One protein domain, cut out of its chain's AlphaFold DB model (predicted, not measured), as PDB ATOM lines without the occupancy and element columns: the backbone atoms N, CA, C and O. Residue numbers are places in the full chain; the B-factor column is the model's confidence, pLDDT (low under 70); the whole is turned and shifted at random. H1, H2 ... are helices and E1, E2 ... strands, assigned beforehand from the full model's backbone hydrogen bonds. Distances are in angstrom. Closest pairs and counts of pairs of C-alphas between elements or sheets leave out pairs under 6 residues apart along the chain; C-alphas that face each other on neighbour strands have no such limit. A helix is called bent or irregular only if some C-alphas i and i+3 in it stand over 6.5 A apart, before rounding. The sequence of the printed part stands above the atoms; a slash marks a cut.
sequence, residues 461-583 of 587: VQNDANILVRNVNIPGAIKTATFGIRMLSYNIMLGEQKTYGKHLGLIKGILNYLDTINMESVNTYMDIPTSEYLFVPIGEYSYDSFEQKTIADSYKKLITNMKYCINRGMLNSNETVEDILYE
ATOM      1  N   VAL A 461       8.056 -19.339 -14.260       85.62
ATOM      2  CA  VAL A 461       6.944 -20.296 -14.419       85.62
ATOM      3  C   VAL A 461       6.746 -21.146 -13.159       85.62
ATOM      4  O   VAL A 461       5.611 -21.378 -12.748       85.62
ATOM      5  N   GLN A 462       7.827 -21.578 -12.499       85.25
ATOM      6  CA  GLN A 462       7.728 -22.306 -11.232       85.25
ATOM      7  C   GLN A 462       7.179 -21.423 -10.101       85.25
ATOM      8  O   GLN A 462       6.413 -21.911  -9.269       85.25
ATOM      9  N   ASN A 463       7.542 -20.138 -10.060       88.19
ATOM     10  CA  ASN A 463       7.006 -19.191  -9.085       88.19
ATOM     11  C   ASN A 463       5.508 -18.937  -9.315       88.19
ATOM     12  O   ASN A 463       4.719 -19.076  -8.384       88.19
ATOM     13  N   ASP A 464       5.105 -18.677 -10.559       85.62
ATOM     14  CA  ASP A 464       3.707 -18.453 -10.945       85.62
ATOM     15  C   ASP A 464       2.841 -19.696 -10.671       85.62
ATOM     16  O   ASP A 464       1.737 -19.587 -10.136       85.62
ATOM     17  N   ALA A 465       3.365 -20.899 -10.936       86.94
ATOM     18  CA  ALA A 465       2.708 -22.157 -10.580       86.94
ATOM     19  C   ALA A 465       2.552 -22.322  -9.057       86.94
ATOM     20  O   ALA A 465       1.481 -22.707  -8.584       86.94
ATOM     21  N   ASN A 466       3.583 -21.990  -8.271       87.75
ATOM     22  CA  ASN A 466       3.511 -22.021  -6.806       87.75
ATOM     23  C   ASN A 466       2.481 -21.011  -6.263       87.75
ATOM     24  O   ASN A 466       1.747 -21.327  -5.324       87.75
ATOM     25  N   ILE A 467       2.403 -19.816  -6.858       88.38
ATOM     26  CA  ILE A 467       1.418 -18.774  -6.530       88.38
ATOM     27  C   ILE A 467      -0.001 -19.257  -6.853       88.38
ATOM     28  O   ILE A 467      -0.890 -19.173  -6.005       88.38
ATOM     29  N   LEU A 468      -0.212 -19.849  -8.032       87.38
ATOM     30  CA  LEU A 468      -1.504 -20.406  -8.434       87.38
ATOM     31  C   LEU A 468      -1.974 -21.511  -7.473       87.38
ATOM     32  O   LEU A 468      -3.109 -21.473  -6.999       87.38
ATOM     33  N   VAL A 469      -1.095 -22.460  -7.129       86.19
ATOM     34  CA  VAL A 469      -1.401 -23.562  -6.197       86.19
ATOM     35  C   VAL A 469      -1.755 -23.050  -4.793       86.19
ATOM     36  O   VAL A 469      -2.639 -23.613  -4.143       86.19
ATOM     37  N   ARG A 470      -1.128 -21.960  -4.327       85.50
ATOM     38  CA  ARG A 470      -1.534 -21.286  -3.081       85.50
ATOM     39  C   ARG A 470      -2.931 -20.675  -3.225       85.50
ATOM     40  O   ARG A 470      -3.829 -21.029  -2.461       85.50
ATOM     41  N   ASN A 471      -3.139 -19.852  -4.252       88.75
ATOM     42  CA  ASN A 471      -4.352 -19.049  -4.416       88.75
ATOM     43  C   ASN A 471      -5.624 -19.867  -4.697       88.75
ATOM     44  O   ASN A 471      -6.703 -19.480  -4.252       88.75
ATOM     45  N   VAL A 472      -5.522 -21.024  -5.364       90.94
ATOM     46  CA  VAL A 472      -6.668 -21.920  -5.642       90.94
ATOM     47  C   VAL A 472      -7.408 -22.355  -4.367       90.94
ATOM     48  O   VAL A 472      -8.613 -22.601  -4.402       90.94
ATOM     49  N   ASN A 473      -6.724 -22.401  -3.221       92.06
ATOM     50  CA  ASN A 473      -7.314 -22.815  -1.946       92.06
ATOM     51  C   ASN A 473      -8.019 -21.673  -1.183       92.06
ATOM     52  O   ASN A 473      -8.784 -21.943  -0.250       92.06
ATOM     53  N   ILE A 474      -7.830 -20.409  -1.590       93.88
ATOM     54  CA  ILE A 474      -8.399 -19.231  -0.913       93.88
ATOM     55  C   ILE A 474      -9.934 -19.311  -0.770       93.88
ATOM     56  O   ILE A 474     -10.413 -19.148   0.355       93.88
ATOM     57  N   PRO A 475     -10.741 -19.623  -1.808       91.75
ATOM     58  CA  PRO A 475     -12.200 -19.672  -1.665       91.75
ATOM     59  C   PRO A 475     -12.682 -20.742  -0.671       91.75
ATOM     60  O   PRO A 475     -13.663 -20.537   0.047       91.75
ATOM     61  N   GLY A 476     -11.977 -21.879  -0.590       90.62
ATOM     62  CA  GLY A 476     -12.266 -22.942   0.377       90.62
ATOM     63  C   GLY A 476     -11.954 -22.521   1.815       90.62
ATOM     64  O   GLY A 476     -12.755 -22.763   2.724       90.62
ATOM     65  N   ALA A 477     -10.830 -21.827   2.010       95.06
ATOM     66  CA  ALA A 477     -10.457 -21.236   3.288       95.06
ATOM     67  C   ALA A 477     -11.467 -20.161   3.734       95.06
ATOM     68  O   ALA A 477     -11.976 -20.252   4.850       95.06
ATOM     69  N   ILE A 478     -11.856 -19.229   2.851       93.19
ATOM     70  CA  ILE A 478     -12.880 -18.203   3.129       93.19
ATOM     71  C   ILE A 478     -14.205 -18.850   3.552       93.19
ATOM     72  O   ILE A 478     -14.720 -18.544   4.624       93.19
ATOM     73  N   LYS A 479     -14.722 -19.816   2.781       90.75
ATOM     74  CA  LYS A 479     -15.960 -20.543   3.122       90.75
ATOM     75  C   LYS A 479     -15.896 -21.194   4.510       90.75
ATOM     76  O   LYS A 479     -16.889 -21.205   5.242       90.75
ATOM     77  N   THR A 480     -14.738 -21.743   4.871       91.81
ATOM     78  CA  THR A 480     -14.522 -22.390   6.173       91.81
ATOM     79  C   THR A 480     -14.410 -21.357   7.300       91.81
ATOM     80  O   THR A 480     -14.961 -21.584   8.377       91.81
ATOM     81  N   ALA A 481     -13.794 -20.196   7.046       93.88
ATOM     82  CA  ALA A 481     -13.768 -19.067   7.975       93.88
ATOM     83  C   ALA A 481     -15.179 -18.534   8.251       93.88
ATOM     84  O   ALA A 481     -15.556 -18.442   9.414       93.88
ATOM     85  N   THR A 482     -15.994 -18.273   7.221       88.88
ATOM     86  CA  THR A 482     -17.383 -17.802   7.380       88.88
ATOM     87  C   THR A 482     -18.224 -18.777   8.208       88.88
ATOM     88  O   THR A 482     -18.964 -18.359   9.099       88.88
ATOM     89  N   PHE A 483     -18.084 -20.090   7.981       89.94
ATOM     90  CA  PHE A 483     -18.727 -21.096   8.833       89.94
ATOM     91  C   PHE A 483     -18.207 -21.043  10.279       89.94
ATOM     92  O   PHE A 483     -19.001 -21.074  11.217       89.94
ATOM     93  N   GLY A 484     -16.889 -20.922  10.467       93.25
ATOM     94  CA  GLY A 484     -16.264 -20.761  11.779       93.25
ATOM     95  C   GLY A 484     -16.808 -19.555  12.545       93.25
ATOM     96  O   GLY A 484     -17.238 -19.723  13.682       93.25
ATOM     97  N   ILE A 485     -16.849 -18.379  11.912       93.44
ATOM     98  CA  ILE A 485     -17.350 -17.108  12.465       93.44
ATOM     99  C   ILE A 485     -18.822 -17.229  12.862       93.44
ATOM    100  O   ILE A 485     -19.193 -16.848  13.969       93.44
ATOM    101  N   ARG A 486     -19.659 -17.830  12.008       90.06
ATOM    102  CA  ARG A 486     -21.082 -18.038  12.311       90.06
ATOM    103  C   ARG A 486     -21.312 -19.014  13.465       90.06
ATOM    104  O   ARG A 486     -22.239 -18.840  14.245       90.06
ATOM    105  N   MET A 487     -20.480 -20.045  13.591       93.81
ATOM    106  CA  MET A 487     -20.527 -20.919  14.762       93.81
ATOM    107  C   MET A 487     -19.984 -20.217  16.012       93.81
ATOM    108  O   MET A 487     -20.518 -20.432  17.093       93.81
ATOM    109  N   LEU A 488     -18.968 -19.355  15.878       94.06
ATOM    110  CA  LEU A 488     -18.460 -18.536  16.978       94.06
ATOM    111  C   LEU A 488     -19.552 -17.603  17.516       94.06
ATOM    112  O   LEU A 488     -19.770 -17.608  18.723       94.06
ATOM    113  N   SER A 489     -20.289 -16.896  16.650       91.94
ATOM    114  CA  SER A 489     -21.390 -16.030  17.093       91.94
ATOM    115  C   SER A 489     -22.498 -16.813  17.796       91.94
ATOM    116  O   SER A 489     -22.959 -16.369  18.843       91.94
ATOM    117  N   TYR A 490     -22.866 -18.012  17.322       90.31
ATOM    118  CA  TYR A 490     -23.788 -18.885  18.064       90.31
ATOM    119  C   TYR A 490     -23.252 -19.273  19.447       90.31
ATOM    120  O   TYR A 490     -24.002 -19.189  20.416       90.31
ATOM    121  N   ASN A 491     -21.970 -19.627  19.575       94.38
ATOM    122  CA  ASN A 491     -21.398 -19.955  20.886       94.38
ATOM    123  C   ASN A 491     -21.414 -18.745  21.829       94.38
ATOM    124  O   ASN A 491     -21.655 -18.925  23.019       94.38
ATOM    125  N   ILE A 492     -21.185 -17.528  21.320       91.75
ATOM    126  CA  ILE A 492     -21.239 -16.319  22.148       91.75
ATOM    127  C   ILE A 492     -22.687 -16.000  22.556       91.75
ATOM    128  O   ILE A 492     -22.952 -15.827  23.743       91.75
ATOM    129  N   MET A 493     -23.635 -16.008  21.612       88.75
ATOM    130  CA  MET A 493     -25.062 -15.761  21.882       88.75
ATOM    131  C   MET A 493     -25.688 -16.781  22.850       88.75
ATOM    132  O   MET A 493     -26.642 -16.453  23.549       88.75
ATOM    133  N   LEU A 494     -25.175 -18.016  22.886       90.62
ATOM    134  CA  LEU A 494     -25.641 -19.091  23.773       90.62
ATOM    135  C   LEU A 494     -24.791 -19.254  25.049       90.62
ATOM    136  O   LEU A 494     -25.127 -20.076  25.900       90.62
ATOM    137  N   GLY A 495     -23.679 -18.523  25.189       92.50
ATOM    138  CA  GLY A 495     -22.734 -18.672  26.304       92.50
ATOM    139  C   GLY A 495     -21.942 -19.994  26.321       92.50
ATOM    140  O   GLY A 495     -21.397 -20.381  27.359       92.50
ATOM    141  N   GLU A 496     -21.850 -20.717  25.200       94.88
ATOM    142  CA  GLU A 496     -21.215 -22.039  25.129       94.88
ATOM    143  C   GLU A 496     -19.672 -21.977  25.103       94.88
ATOM    144  O   GLU A 496     -19.011 -22.094  24.066       94.88
ATOM    145  N   GLN A 497     -19.059 -21.878  26.284       94.62
ATOM    146  CA  GLN A 497     -17.596 -21.845  26.450       94.62
ATOM    147  C   GLN A 497     -16.861 -23.051  25.825       94.62
ATOM    148  O   GLN A 497     -15.770 -22.911  25.266       94.62
ATOM    149  N   LYS A 498     -17.450 -24.255  25.896       91.12
ATOM    150  CA  LYS A 498     -16.808 -25.512  25.457       91.12
ATOM    151  C   LYS A 498     -16.582 -25.571  23.940       91.12
ATOM    152  O   LYS A 498     -15.585 -26.127  23.483       91.12
ATOM    153  N   THR A 499     -17.514 -25.030  23.163       96.00
ATOM    154  CA  THR A 499     -17.488 -24.992  21.693       96.00
ATOM    155  C   THR A 499     -16.787 -23.733  21.185       96.00
ATOM    156  O   THR A 499     -16.029 -23.824  20.215       96.00
ATOM    157  N   TYR A 500     -16.925 -22.600  21.885       96.25
ATOM    158  CA  TYR A 500     -16.258 -21.329  21.574       96.25
ATOM    159  C   TYR A 500     -14.763 -21.490  21.256       96.25
ATOM    160  O   TYR A 500     -14.331 -21.140  20.158       96.25
ATOM    161  N   GLY A 501     -13.980 -22.112  22.148       95.38
ATOM    162  CA  GLY A 501     -12.531 -22.279  21.957       95.38
ATOM    163  C   GLY A 501     -12.149 -23.075  20.699       95.38
ATOM    164  O   GLY A 501     -11.178 -22.739  20.020       95.38
ATOM    165  N   LYS A 502     -12.951 -24.085  20.328       96.50
ATOM    166  CA  LYS A 502     -12.763 -24.877  19.099       96.50
ATOM    167  C   LYS A 502     -12.981 -24.025  17.848       96.50
ATOM    168  O   LYS A 502     -12.184 -24.089  16.913       96.50
ATOM    169  N   HIS A 503     -14.054 -23.237  17.823       96.75
ATOM    170  CA  HIS A 503     -14.373 -22.383  16.680       96.75
ATOM    171  C   HIS A 503     -13.405 -21.199  16.569       96.75
ATOM    172  O   HIS A 503     -12.932 -20.912  15.472       96.75
ATOM    173  N   LEU A 504     -12.994 -20.606  17.692       97.25
ATOM    174  CA  LEU A 504     -11.954 -19.580  17.735       97.25
ATOM    175  C   LEU A 504     -10.607 -20.101  17.203       97.25
ATOM    176  O   LEU A 504      -9.966 -19.437  16.389       97.25
ATOM    177  N   GLY A 505     -10.191 -21.305  17.614       96.25
ATOM    178  CA  GLY A 505      -8.969 -21.950  17.120       96.25
ATOM    179  C   GLY A 505      -8.995 -22.214  15.610       96.25
ATOM    180  O   GLY A 505      -8.013 -21.936  14.921       96.25
ATOM    181  N   LEU A 506     -10.139 -22.667  15.081       96.56
ATOM    182  CA  LEU A 506     -10.351 -22.842  13.640       96.56
ATOM    183  C   LEU A 506     -10.186 -21.519  12.875       96.56
ATOM    184  O   LEU A 506      -9.445 -21.473  11.894       96.56
ATOM    185  N   ILE A 507     -10.834 -20.439  13.329       96.94
ATOM    186  CA  ILE A 507     -10.753 -19.131  12.658       96.94
ATOM    187  C   ILE A 507      -9.322 -18.579  12.743       96.94
ATOM    188  O   ILE A 507      -8.829 -18.079  11.739       96.94
ATOM    189  N   LYS A 508      -8.617 -18.727  13.878       97.62
ATOM    190  CA  LYS A 508      -7.201 -18.322  14.018       97.62
ATOM    191  C   LYS A 508      -6.280 -19.047  13.031       97.62
ATOM    192  O   LYS A 508      -5.453 -18.399  12.392       97.62
ATOM    193  N   GLY A 509      -6.439 -20.361  12.868       96.69
ATOM    194  CA  GLY A 509      -5.657 -21.140  11.901       96.69
ATOM    195  C   GLY A 509      -5.885 -20.683  10.456       96.69
ATOM    196  O   GLY A 509      -4.929 -20.515   9.698       96.69
ATOM    197  N   ILE A 510      -7.142 -20.412  10.091       97.19
ATOM    198  CA  ILE A 510      -7.494 -19.922   8.752       97.19
ATOM    199  C   ILE A 510      -7.047 -18.467   8.550       97.19
ATOM    200  O   ILE A 510      -6.554 -18.140   7.474       97.19
ATOM    201  N   LEU A 511      -7.152 -17.609   9.573       97.19
ATOM    202  CA  LEU A 511      -6.650 -16.236   9.519       97.19
ATOM    203  C   LEU A 511      -5.154 -16.226   9.210       97.19
ATOM    204  O   LEU A 511      -4.750 -15.527   8.295       97.19
ATOM    205  N   ASN A 512      -4.350 -17.020   9.921       97.31
ATOM    206  CA  ASN A 512      -2.906 -17.093   9.683       97.31
ATOM    207  C   ASN A 512      -2.581 -17.531   8.243       97.31
ATOM    208  O   ASN A 512      -1.702 -16.967   7.597       97.31
ATOM    209  N   TYR A 513      -3.326 -18.501   7.706       96.12
ATOM    210  CA  TYR A 513      -3.188 -18.907   6.308       96.12
ATOM    211  C   TYR A 513      -3.535 -17.766   5.335       96.12
ATOM    212  O   TYR A 513      -2.771 -17.485   4.416       96.12
ATOM    213  N   LEU A 514      -4.663 -17.082   5.519       96.25
ATOM    214  CA  LEU A 514      -5.087 -16.016   4.608       96.25
ATOM    215  C   LEU A 514      -4.196 -14.756   4.724       96.25
ATOM    216  O   LEU A 514      -3.661 -14.275   3.730       96.25
ATOM    217  N   ASP A 515      -3.973 -14.266   5.942       96.94
ATOM    218  CA  ASP A 515      -3.249 -13.025   6.242       96.94
ATOM    219  C   ASP A 515      -1.733 -13.151   6.017       96.94
ATOM    220  O   ASP A 515      -1.136 -12.288   5.384       96.94
ATOM    221  N   THR A 516      -1.090 -14.229   6.478       95.88
ATOM    222  CA  THR A 516       0.380 -14.346   6.408       95.88
ATOM    223  C   THR A 516       0.876 -14.999   5.118       95.88
ATOM    224  O   THR A 516       1.951 -14.647   4.643       95.88
ATOM    225  N   ILE A 517       0.133 -15.950   4.534       94.75
ATOM    226  CA  ILE A 517       0.616 -16.723   3.369       94.75
ATOM    227  C   ILE A 517       0.084 -16.174   2.038       94.75
ATOM    228  O   ILE A 517       0.766 -16.304   1.021       94.75
ATOM    229  N   ASN A 518      -1.109 -15.569   2.022       95.50
ATOM    230  CA  ASN A 518      -1.782 -15.181   0.777       95.50
ATOM    231  C   ASN A 518      -1.923 -13.662   0.572       95.50
ATOM    232  O   ASN A 518      -2.005 -13.240  -0.578       95.50
ATOM    233  N   MET A 519      -1.914 -12.833   1.625       96.19
ATOM    234  CA  MET A 519      -2.148 -11.379   1.520       96.19
ATOM    235  C   MET A 519      -1.233 -10.675   0.505       96.19
ATOM    236  O   MET A 519      -1.719  -9.876  -0.292       96.19
ATOM    237  N   GLU A 520       0.068 -10.987   0.491       95.44
ATOM    238  CA  GLU A 520       1.013 -10.437  -0.493       95.44
ATOM    239  C   GLU A 520       0.577 -10.780  -1.925       95.44
ATOM    240  O   GLU A 520       0.356  -9.885  -2.739       95.44
ATOM    241  N   SER A 521       0.322 -12.062  -2.208       94.00
ATOM    242  CA  SER A 521      -0.139 -12.496  -3.528       94.00
ATOM    243  C   SER A 521      -1.501 -11.912  -3.914       94.00
ATOM    244  O   SER A 521      -1.735 -11.656  -5.094       94.00
ATOM    245  N   VAL A 522      -2.424 -11.740  -2.969       94.06
ATOM    246  CA  VAL A 522      -3.732 -11.143  -3.255       94.06
ATOM    247  C   VAL A 522      -3.566  -9.668  -3.625       94.06
ATOM    248  O   VAL A 522      -4.140  -9.226  -4.617       94.06
ATOM    249  N   ASN A 523      -2.721  -8.929  -2.903       95.12
ATOM    250  CA  ASN A 523      -2.427  -7.529  -3.208       95.12
ATOM    251  C   ASN A 523      -1.712  -7.354  -4.557       95.12
ATOM    252  O   ASN A 523      -2.018  -6.412  -5.279       95.12
ATOM    253  N   THR A 524      -0.785  -8.248  -4.917       94.50
ATOM    254  CA  THR A 524      -0.036  -8.152  -6.182       94.50
ATOM    255  C   THR A 524      -0.855  -8.572  -7.405       94.50
ATOM    256  O   THR A 524      -0.711  -7.964  -8.462       94.50
ATOM    257  N   TYR A 525      -1.695  -9.609  -7.294       92.38
ATOM    258  CA  TYR A 525      -2.314 -10.261  -8.461       92.38
ATOM    259  C   TYR A 525      -3.848 -10.166  -8.522       92.38
ATOM    260  O   TYR A 525      -4.432 -10.559  -9.531       92.38
ATOM    261  N   MET A 526      -4.520  -9.673  -7.476       91.25
ATOM    262  CA  MET A 526      -5.989  -9.564  -7.416       91.25
ATOM    263  C   MET A 526      -6.486  -8.128  -7.189       91.25
ATOM    264  O   MET A 526      -7.628  -7.929  -6.769       91.25
ATOM    265  N   ASP A 527      -5.681  -7.113  -7.510       92.88
ATOM    266  CA  ASP A 527      -6.128  -5.712  -7.520       92.88
ATOM    267  C   ASP A 527      -6.943  -5.384  -8.788       92.88
ATOM    268  O   ASP A 527      -6.632  -4.505  -9.586       92.88
ATOM    269  N   ILE A 528      -7.986  -6.185  -9.007       90.81
ATOM    270  CA  ILE A 528      -8.884  -6.131 -10.160       90.81
ATOM    271  C   ILE A 528     -10.240  -5.618  -9.655       90.81
ATOM    272  O   ILE A 528     -10.770  -6.205  -8.703       90.81
ATOM    273  N   PRO A 529     -10.817  -4.552 -10.244       89.06
ATOM    274  CA  PRO A 529     -12.131  -4.047  -9.853       89.06
ATOM    275  C   PRO A 529     -13.220  -5.077 -10.160       89.06
ATOM    276  O   PRO A 529     -13.206  -5.711 -11.218       89.06
ATOM    277  N   THR A 530     -14.191  -5.238  -9.261       85.00
ATOM    278  CA  THR A 530     -15.334  -6.110  -9.536       85.00
ATOM    279  C   THR A 530     -16.282  -5.496 -10.568       85.00
ATOM    280  O   THR A 530     -16.545  -4.290 -10.577       85.00
ATOM    281  N   SER A 531     -16.819  -6.347 -11.447       81.56
ATOM    282  CA  SER A 531     -17.848  -5.981 -12.433       81.56
ATOM    283  C   SER A 531     -19.226  -5.752 -11.807       81.56
ATOM    284  O   SER A 531     -20.080  -5.113 -12.412       81.56
ATOM    285  N   GLU A 532     -19.442  -6.290 -10.608       80.62
ATOM    286  CA  GLU A 532     -20.648  -6.126  -9.801       80.62
ATOM    287  C   GLU A 532     -20.277  -5.456  -8.471       80.62
ATOM    288  O   GLU A 532     -19.163  -5.630  -7.966       80.62
ATOM    289  N   TYR A 533     -21.209  -4.700  -7.892       76.44
ATOM    290  CA  TYR A 533     -21.047  -4.146  -6.549       76.44
ATOM    291  C   TYR A 533     -21.022  -5.276  -5.521       76.44
ATOM    292  O   TYR A 533     -21.888  -6.154  -5.535       76.44
ATOM    293  N   LEU A 534     -20.055  -5.240  -4.609       69.75
ATOM    294  CA  LEU A 534     -19.986  -6.205  -3.522       69.75
ATOM    295  C   LEU A 534     -20.841  -5.735  -2.345       69.75
ATOM    296  O   LEU A 534     -20.863  -4.550  -2.012       69.75
ATOM    297  N   PHE A 535     -21.521  -6.692  -1.714       66.50
ATOM    298  CA  PHE A 535     -22.225  -6.491  -0.453       66.50
ATOM    299  C   PHE A 535     -21.197  -6.331   0.666       66.50
ATOM    300  O   PHE A 535     -20.353  -7.206   0.876       66.50
ATOM    301  N   VAL A 536     -21.266  -5.210   1.374       65.19
ATOM    302  CA  VAL A 536     -20.330  -4.848   2.429       65.19
ATOM    303  C   VAL A 536     -21.118  -4.487   3.695       65.19
ATOM    304  O   VAL A 536     -21.697  -3.407   3.746       65.19
ATOM    305  N   PRO A 537     -21.153  -5.330   4.743       53.53
ATOM    306  CA  PRO A 537     -21.931  -5.020   5.939       53.53
ATOM    307  C   PRO A 537     -21.416  -3.748   6.634       53.53
ATOM    308  O   PRO A 537     -20.208  -3.589   6.873       53.53
ATOM    309  N   ILE A 538     -22.348  -2.846   6.963       54.41
ATOM    310  CA  ILE A 538     -22.130  -1.658   7.802       54.41
ATOM    311  C   ILE A 538     -22.674  -1.935   9.215       54.41
ATOM    312  O   ILE A 538     -23.630  -2.692   9.397       54.41
ATOM    313  N   GLY A 539     -22.012  -1.375  10.232       44.81
ATOM    314  CA  GLY A 539     -22.373  -1.557  11.643       44.81
ATOM    315  C   GLY A 539     -23.650  -0.835  12.073       44.81
ATOM    316  O   GLY A 539     -24.168   0.014  11.354       44.81
ATOM    317  N   GLU A 540     -24.145  -1.216  13.254       41.00
ATOM    318  CA  GLU A 540     -25.402  -0.788  13.903       41.00
ATOM    319  C   GLU A 540     -26.701  -1.141  13.159       41.00
ATOM    320  O   GLU A 540     -27.670  -1.539  13.799       41.00
ATOM    321  N   TYR A 541     -26.738  -1.110  11.825       41.03
ATOM    322  CA  TYR A 541     -27.961  -1.353  11.053       41.03
ATOM    323  C   TYR A 541     -27.870  -2.589  10.144       41.03
ATOM    324  O   TYR A 541     -26.818  -3.196   9.933       41.03
ATOM    325  N   SER A 542     -29.017  -3.051   9.645       44.25
ATOM    326  CA  SER A 542     -29.147  -4.291   8.866       44.25
ATOM    327  C   SER A 542     -28.900  -4.097   7.361       44.25
ATOM    328  O   SER A 542     -29.605  -4.702   6.552       44.25
ATOM    329  N   TYR A 543     -27.969  -3.216   6.984       48.66
ATOM    330  CA  TYR A 543     -27.695  -2.870   5.587       48.66
ATOM    331  C   TYR A 543     -26.264  -3.211   5.197       48.66
ATOM    332  O   TYR A 543     -25.306  -2.805   5.856       48.66
ATOM    333  N   ASP A 544     -26.151  -3.894   4.068       55.03
ATOM    334  CA  ASP A 544     -24.915  -3.971   3.314       55.03
ATOM    335  C   ASP A 544     -24.829  -2.723   2.421       55.03
ATOM    336  O   ASP A 544     -25.777  -2.424   1.687       55.03
ATOM    337  N   SER A 545     -23.714  -1.993   2.454       59.41
ATOM    338  CA  SER A 545     -23.386  -1.065   1.374       59.41
ATOM    339  C   SER A 545     -23.055  -1.843   0.106       59.41
ATOM    340  O   SER A 545     -22.494  -2.939   0.138       59.41
ATOM    341  N   PHE A 546     -23.399  -1.244  -1.030       72.19
ATOM    342  CA  PHE A 546     -22.978  -1.700  -2.345       72.19
ATOM    343  C   PHE A 546     -21.729  -0.920  -2.731       72.19
ATOM    344  O   PHE A 546     -21.811   0.213  -3.198       72.19
ATOM    345  N   GLU A 547     -20.562  -1.512  -2.501       79.81
ATOM    346  CA  GLU A 547     -19.277  -0.870  -2.772       79.81
ATOM    347  C   GLU A 547     -18.621  -1.536  -3.983       79.81
ATOM    348  O   GLU A 547     -18.448  -2.758  -4.024       79.81
ATOM    349  N   GLN A 548     -18.243  -0.738  -4.984       84.56
ATOM    350  CA  GLN A 548     -17.376  -1.215  -6.055       84.56
ATOM    351  C   GLN A 548     -15.932  -1.138  -5.558       84.56
ATOM    352  O   GLN A 548     -15.387  -0.054  -5.356       84.56
ATOM    353  N   LYS A 549     -15.332  -2.303  -5.313       87.75
ATOM    354  CA  LYS A 549     -13.980  -2.452  -4.765       87.75
ATOM    355  C   LYS A 549     -13.174  -3.431  -5.599       87.75
ATOM    356  O   LYS A 549     -13.731  -4.193  -6.392       87.75
ATOM    357  N   THR A 550     -11.857  -3.430  -5.420       92.12
ATOM    358  CA  THR A 550     -11.040  -4.513  -5.965       92.12
ATOM    359  C   THR A 550     -11.214  -5.782  -5.132       92.12
ATOM    360  O   THR A 550     -11.640  -5.749  -3.967       92.12
ATOM    361  N   ILE A 551     -10.901  -6.933  -5.729       88.62
ATOM    362  CA  ILE A 551     -10.908  -8.214  -5.009       88.62
ATOM    363  C   ILE A 551      -9.921  -8.149  -3.829       88.62
ATOM    364  O   ILE A 551     -10.258  -8.595  -2.730       88.62
ATOM    365  N   ALA A 552      -8.758  -7.513  -4.015       93.69
ATOM    366  CA  ALA A 552      -7.773  -7.285  -2.961       93.69
ATOM    367  C   ALA A 552      -8.319  -6.456  -1.782       93.69
ATOM    368  O   ALA A 552      -8.166  -6.864  -0.632       93.69
ATOM    369  N   ASP A 553      -9.008  -5.337  -2.019       92.69
ATOM    370  CA  ASP A 553      -9.585  -4.528  -0.930       92.69
ATOM    371  C   ASP A 553     -10.694  -5.253  -0.162       92.69
ATOM    372  O   ASP A 553     -10.806  -5.147   1.064       92.69
ATOM    373  N   SER A 554     -11.485  -6.045  -0.876       88.94
ATOM    374  CA  SER A 554     -12.544  -6.869  -0.292       88.94
ATOM    375  C   SER A 554     -11.960  -7.982   0.584       88.94
ATOM    376  O   SER A 554     -12.462  -8.256   1.677       88.94
ATOM    377  N   TYR A 555     -10.836  -8.561   0.155       92.50
ATOM    378  CA  TYR A 555     -10.055  -9.516   0.934       92.50
ATOM    379  C   TYR A 555      -9.447  -8.881   2.192       92.50
ATOM    380  O   TYR A 555      -9.607  -9.426   3.285       92.50
ATOM    381  N   LYS A 556      -8.828  -7.696   2.083       94.06
ATOM    382  CA  LYS A 556      -8.327  -6.933   3.244       94.06
ATOM    383  C   LYS A 556      -9.446  -6.682   4.261       94.06
ATOM    384  O   LYS A 556      -9.238  -6.912   5.451       94.06
ATOM    385  N   LYS A 557     -10.645  -6.273   3.814       89.50
ATOM    386  CA  LYS A 557     -11.797  -6.057   4.712       89.50
ATOM    387  C   LYS A 557     -12.256  -7.355   5.387       89.50
ATOM    388  O   LYS A 557     -12.449  -7.347   6.600       89.50
ATOM    389  N   LEU A 558     -12.344  -8.475   4.662       90.62
ATOM    390  CA  LEU A 558     -12.629  -9.788   5.261       90.62
ATOM    391  C   LEU A 558     -11.621 -10.139   6.368       90.62
ATOM    392  O   LEU A 558     -12.016 -10.574   7.447       90.62
ATOM    393  N   ILE A 559     -10.328  -9.924   6.124       94.88
ATOM    394  CA  ILE A 559      -9.260 -10.218   7.087       94.88
ATOM    395  C   ILE A 559      -9.338  -9.316   8.323       94.88
ATOM    396  O   ILE A 559      -9.151  -9.794   9.444       94.88
ATOM    397  N   THR A 560      -9.684  -8.041   8.151       93.25
ATOM    398  CA  THR A 560      -9.963  -7.120   9.263       93.25
ATOM    399  C   THR A 560     -11.173  -7.579  10.084       93.25
ATOM    400  O   THR A 560     -11.076  -7.663  11.309       93.25
ATOM    401  N   ASN A 561     -12.273  -7.980   9.436       89.62
ATOM    402  CA  ASN A 561     -13.449  -8.531  10.118       89.62
ATOM    403  C   ASN A 561     -13.106  -9.829  10.877       89.62
ATOM    404  O   ASN A 561     -13.502  -9.996  12.027       89.62
ATOM    405  N   MET A 562     -12.304 -10.723  10.287       93.44
ATOM    406  CA  MET A 562     -11.820 -11.939  10.955       93.44
ATOM    407  C   MET A 562     -10.978 -11.625  12.199       93.44
ATOM    408  O   MET A 562     -11.167 -12.266  13.235       93.44
ATOM    409  N   LYS A 563     -10.073 -10.639  12.119       95.12
ATOM    410  CA  LYS A 563      -9.278 -10.159  13.263       95.12
ATOM    411  C   LYS A 563     -10.181  -9.622  14.378       95.12
ATOM    412  O   LYS A 563      -9.954  -9.956  15.538       95.12
ATOM    413  N   TYR A 564     -11.231  -8.875  14.033       93.19
ATOM    414  CA  TYR A 564     -12.230  -8.412  14.998       93.19
ATOM    415  C   TYR A 564     -12.951  -9.586  15.679       93.19
ATOM    416  O   TYR A 564     -12.898  -9.707  16.900       93.19
ATOM    417  N   CYS A 565     -13.528 -10.516  14.910       91.56
ATOM    418  CA  CYS A 565     -14.244 -11.682  15.447       91.56
ATOM    419  C   CYS A 565     -13.365 -12.604  16.310       91.56
ATOM    420  O   CYS A 565     -13.869 -13.252  17.218       91.56
ATOM    421  N   ILE A 566     -12.054 -12.670  16.050       94.06
ATOM    422  CA  ILE A 566     -11.096 -13.409  16.889       94.06
ATOM    423  C   ILE A 566     -10.818 -12.699  18.223       94.06
ATOM    424  O   ILE A 566     -10.569 -13.363  19.232       94.06
ATOM    425  N   ASN A 567     -10.820 -11.367  18.223       94.06
ATOM    426  CA  ASN A 567     -10.591 -10.556  19.417       94.06
ATOM    427  C   ASN A 567     -11.877 -10.338  20.232       94.06
ATOM    428  O   ASN A 567     -11.799  -9.953  21.398       94.06
ATOM    429  N   ARG A 568     -13.050 -10.614  19.649       91.06
ATOM    430  CA  ARG A 568     -14.341 -10.581  20.334       91.06
ATOM    431  C   ARG A 568     -14.417 -11.688  21.384       91.06
ATOM    432  O   ARG A 568     -14.562 -12.860  21.053       91.06
ATOM    433  N   GLY A 569     -14.327 -11.294  22.653       93.31
ATOM    434  CA  GLY A 569     -14.609 -12.169  23.789       93.31
ATOM    435  C   GLY A 569     -16.090 -12.551  23.887       93.31
ATOM    436  O   GLY A 569     -16.924 -12.094  23.103       93.31
ATOM    437  N   MET A 570     -16.417 -13.365  24.891       93.00
ATOM    438  CA  MET A 570     -17.808 -13.680  25.235       93.00
ATOM    439  C   MET A 570     -18.607 -12.428  25.631       93.00
ATOM    440  O   MET A 570     -18.014 -11.383  25.902       93.00
ATOM    441  N   LEU A 571     -19.940 -12.544  25.687       90.88
ATOM    442  CA  LEU A 571     -20.811 -11.481  26.195       90.88
ATOM    443  C   LEU A 571     -20.379 -11.049  27.599       90.88
ATOM    444  O   LEU A 571     -20.262 -11.879  28.507       90.88
ATOM    445  N   ASN A 572     -20.177  -9.746  27.768       93.00
ATOM    446  CA  ASN A 572     -20.047  -9.133  29.084       93.00
ATOM    447  C   ASN A 572     -21.424  -9.068  29.772       93.00
ATOM    448  O   ASN A 572     -22.463  -9.131  29.120       93.00
ATOM    449  N   SER A 573     -21.466  -8.913  31.099       92.00
ATOM    450  CA  SER A 573     -22.729  -8.886  31.864       92.00
ATOM    451  C   SER A 573     -23.640  -7.684  31.568       92.00
ATOM    452  O   SER A 573     -24.785  -7.663  32.013       92.00
ATOM    453  N   ASN A 574     -23.129  -6.688  30.843       92.56
ATOM    454  CA  ASN A 574     -23.838  -5.505  30.361       92.56
ATOM    455  C   ASN A 574     -24.172  -5.559  28.856       92.56
ATOM    456  O   ASN A 574     -24.704  -4.584  28.337       92.56
ATOM    457  N   GLU A 575     -23.837  -6.651  28.163       88.69
ATOM    458  CA  GLU A 575     -24.117  -6.856  26.737       88.69
ATOM    459  C   GLU A 575     -25.282  -7.838  26.555       88.69
ATOM    460  O   GLU A 575     -25.460  -8.790  27.319       88.69
ATOM    461  N   THR A 576     -26.066  -7.628  25.506       87.94
ATOM    462  CA  THR A 576     -27.192  -8.472  25.110       87.94
ATOM    463  C   THR A 576     -26.859  -9.306  23.872       87.94
ATOM    464  O   THR A 576     -25.915  -9.042  23.129       87.94
ATOM    465  N   VAL A 577     -27.685 -10.319  23.599       84.25
ATOM    466  CA  VAL A 577     -27.615 -11.100  22.352       84.25
ATOM    467  C   VAL A 577     -27.841 -10.221  21.113       84.25
ATOM    468  O   VAL A 577     -27.305 -10.523  20.046       84.25
ATOM    469  N   GLU A 578     -28.608  -9.136  21.242       79.94
ATOM    470  CA  GLU A 578     -28.905  -8.220  20.138       79.94
ATOM    471  C   GLU A 578     -27.655  -7.453  19.701       79.94
ATOM    472  O   GLU A 578     -27.385  -7.396  18.503       79.94
ATOM    473  N   ASP A 579     -26.825  -6.988  20.641       77.56
ATOM    474  CA  ASP A 579     -25.580  -6.264  20.342       77.56
ATOM    475  C   ASP A 579     -24.679  -7.050  19.365       77.56
ATOM    476  O   ASP A 579     -24.183  -6.507  18.377       77.56
ATOM    477  N   ILE A 580     -24.577  -8.372  19.549       77.88
ATOM    478  CA  ILE A 580     -23.815  -9.272  18.664       77.88
ATOM    479  C   ILE A 580     -24.490  -9.491  17.305       77.88
ATOM    480  O   ILE A 580     -23.803  -9.650  16.296       77.88
ATOM    481  N   LEU A 581     -25.825  -9.505  17.242       70.50
ATOM    482  CA  LEU A 581     -26.553  -9.624  15.972       70.50
ATOM    483  C   LEU A 581     -26.382  -8.376  15.089       70.50
ATOM    484  O   LEU A 581     -26.501  -8.474  13.861       70.50
ATOM    485  N   TYR A 582     -26.082  -7.220  15.686       71.94
ATOM    486  CA  TYR A 582     -25.840  -5.972  14.962       71.94
ATOM    487  C   TYR A 582     -24.363  -5.720  14.616       71.94
ATOM    488  O   TYR A 582     -24.112  -4.998  13.641       71.94
ATOM    489  N   GLU A 583     -23.402  -6.373  15.285       78.81
ATOM    490  CA  GLU A 583     -21.971  -6.325  14.940       78.81
ATOM    491  C   GLU A 583     -21.721  -6.739  13.463       78.81
ATOM    492  O   GLU A 583     -21.965  -7.886  13.073       78.81
TER     493      GLU A 583
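Overview. This is residues 461 to 583 of the 587 residues of an uncharacterized protein of Piromyces sp. (strain E2) (UniProt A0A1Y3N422). Three long helices, H2, H3 and H4, lie side by side as an up-and-down bundle, and H1 carries the length on past one end of it, with residues 461 to 466 sticking out free. A small, low-confidence hairpin of two strands, E1 and E2, sits beyond H4, and the short helix H5 folds back by the last residues of H2. The printed part has 123 residues, with five named helices and two named strands in the order H1 H2 H3 E1 E2 H4 H5; the sheet E1 - E2 is antiparallel and the class is mostly helix. The whole is only just compact, close to loose, with a radius of gyration of the C-alphas of 16.2 A, and flat, spanning 55 by 32 by 17 A.

Along the chain. H1, residues 461 to 471, begins at C-alpha 461 at (6.944, -20.296, -14.419) and is 15.1 A long. H2 is residues 474 to 493, 28.4 A. H3, residues 497 to 525, is the longest helix at 39.8 A and ends at C-alpha 525 at (-2.314, -10.261, -8.461). It has a kink of 46 degrees near residue 518 and is irregular, with C-alphas 517 and 520 7.4 A apart. E1 is residues 534 to 537, 9.7 A, and E2 is residues 544 to 547, 8.9 A. H4 is residues 551 to 567, 24.5 A. H5, residues 577 to 582, is 9.2 A long and ends at C-alpha 582 at (-25.840, -5.972, 14.962).

Arrangement. H2 and H3 form a helical hairpin and touch at a shallow tilt of 31 degrees, opposite ways, closest at the C-alphas of Asn 491 and Tyr 500, 5.4 A. H3 and H4 touch at a shallow tilt of 26 degrees, opposite ways, closest at the C-alphas of Asn 523 and Ala 552, 5.4 A. H2 and H4 only just touch, with 3 pairs of C-alphas within 8 A, closest at Ile 485 and Cys 565, 6.9 A; they run the same way. H1 touches H3 through residues 518 to 521 of H3 alone, closest at the C-alphas of Asn 471 and Asn 518, 7.0 A. H5 only just touches H2, with 3 pairs of C-alphas within 8 A, closest at Met 493 and Val 577, 5.3 A. H4 and H5 are apart. E1 and E2 form an antiparallel hairpin, with N 536 and O 545 at 2.9 A and N 545 and O 536 at 2.8 A, within hydrogen-bond range. E1 and H4 are near each other. In H1, H2, H4 and H5 every O i to N i+4 pair is within hydrogen-bond range; in H3, 20 of 25 are.

Size, cuts and confidence. The C-alphas farthest apart, those of Val 461 and Asn 574, are 56.3 A apart. The printed part has no cut and no long link. The mean pLDDT of the printed part is 87.1, and residues 534 to 545 are under 70.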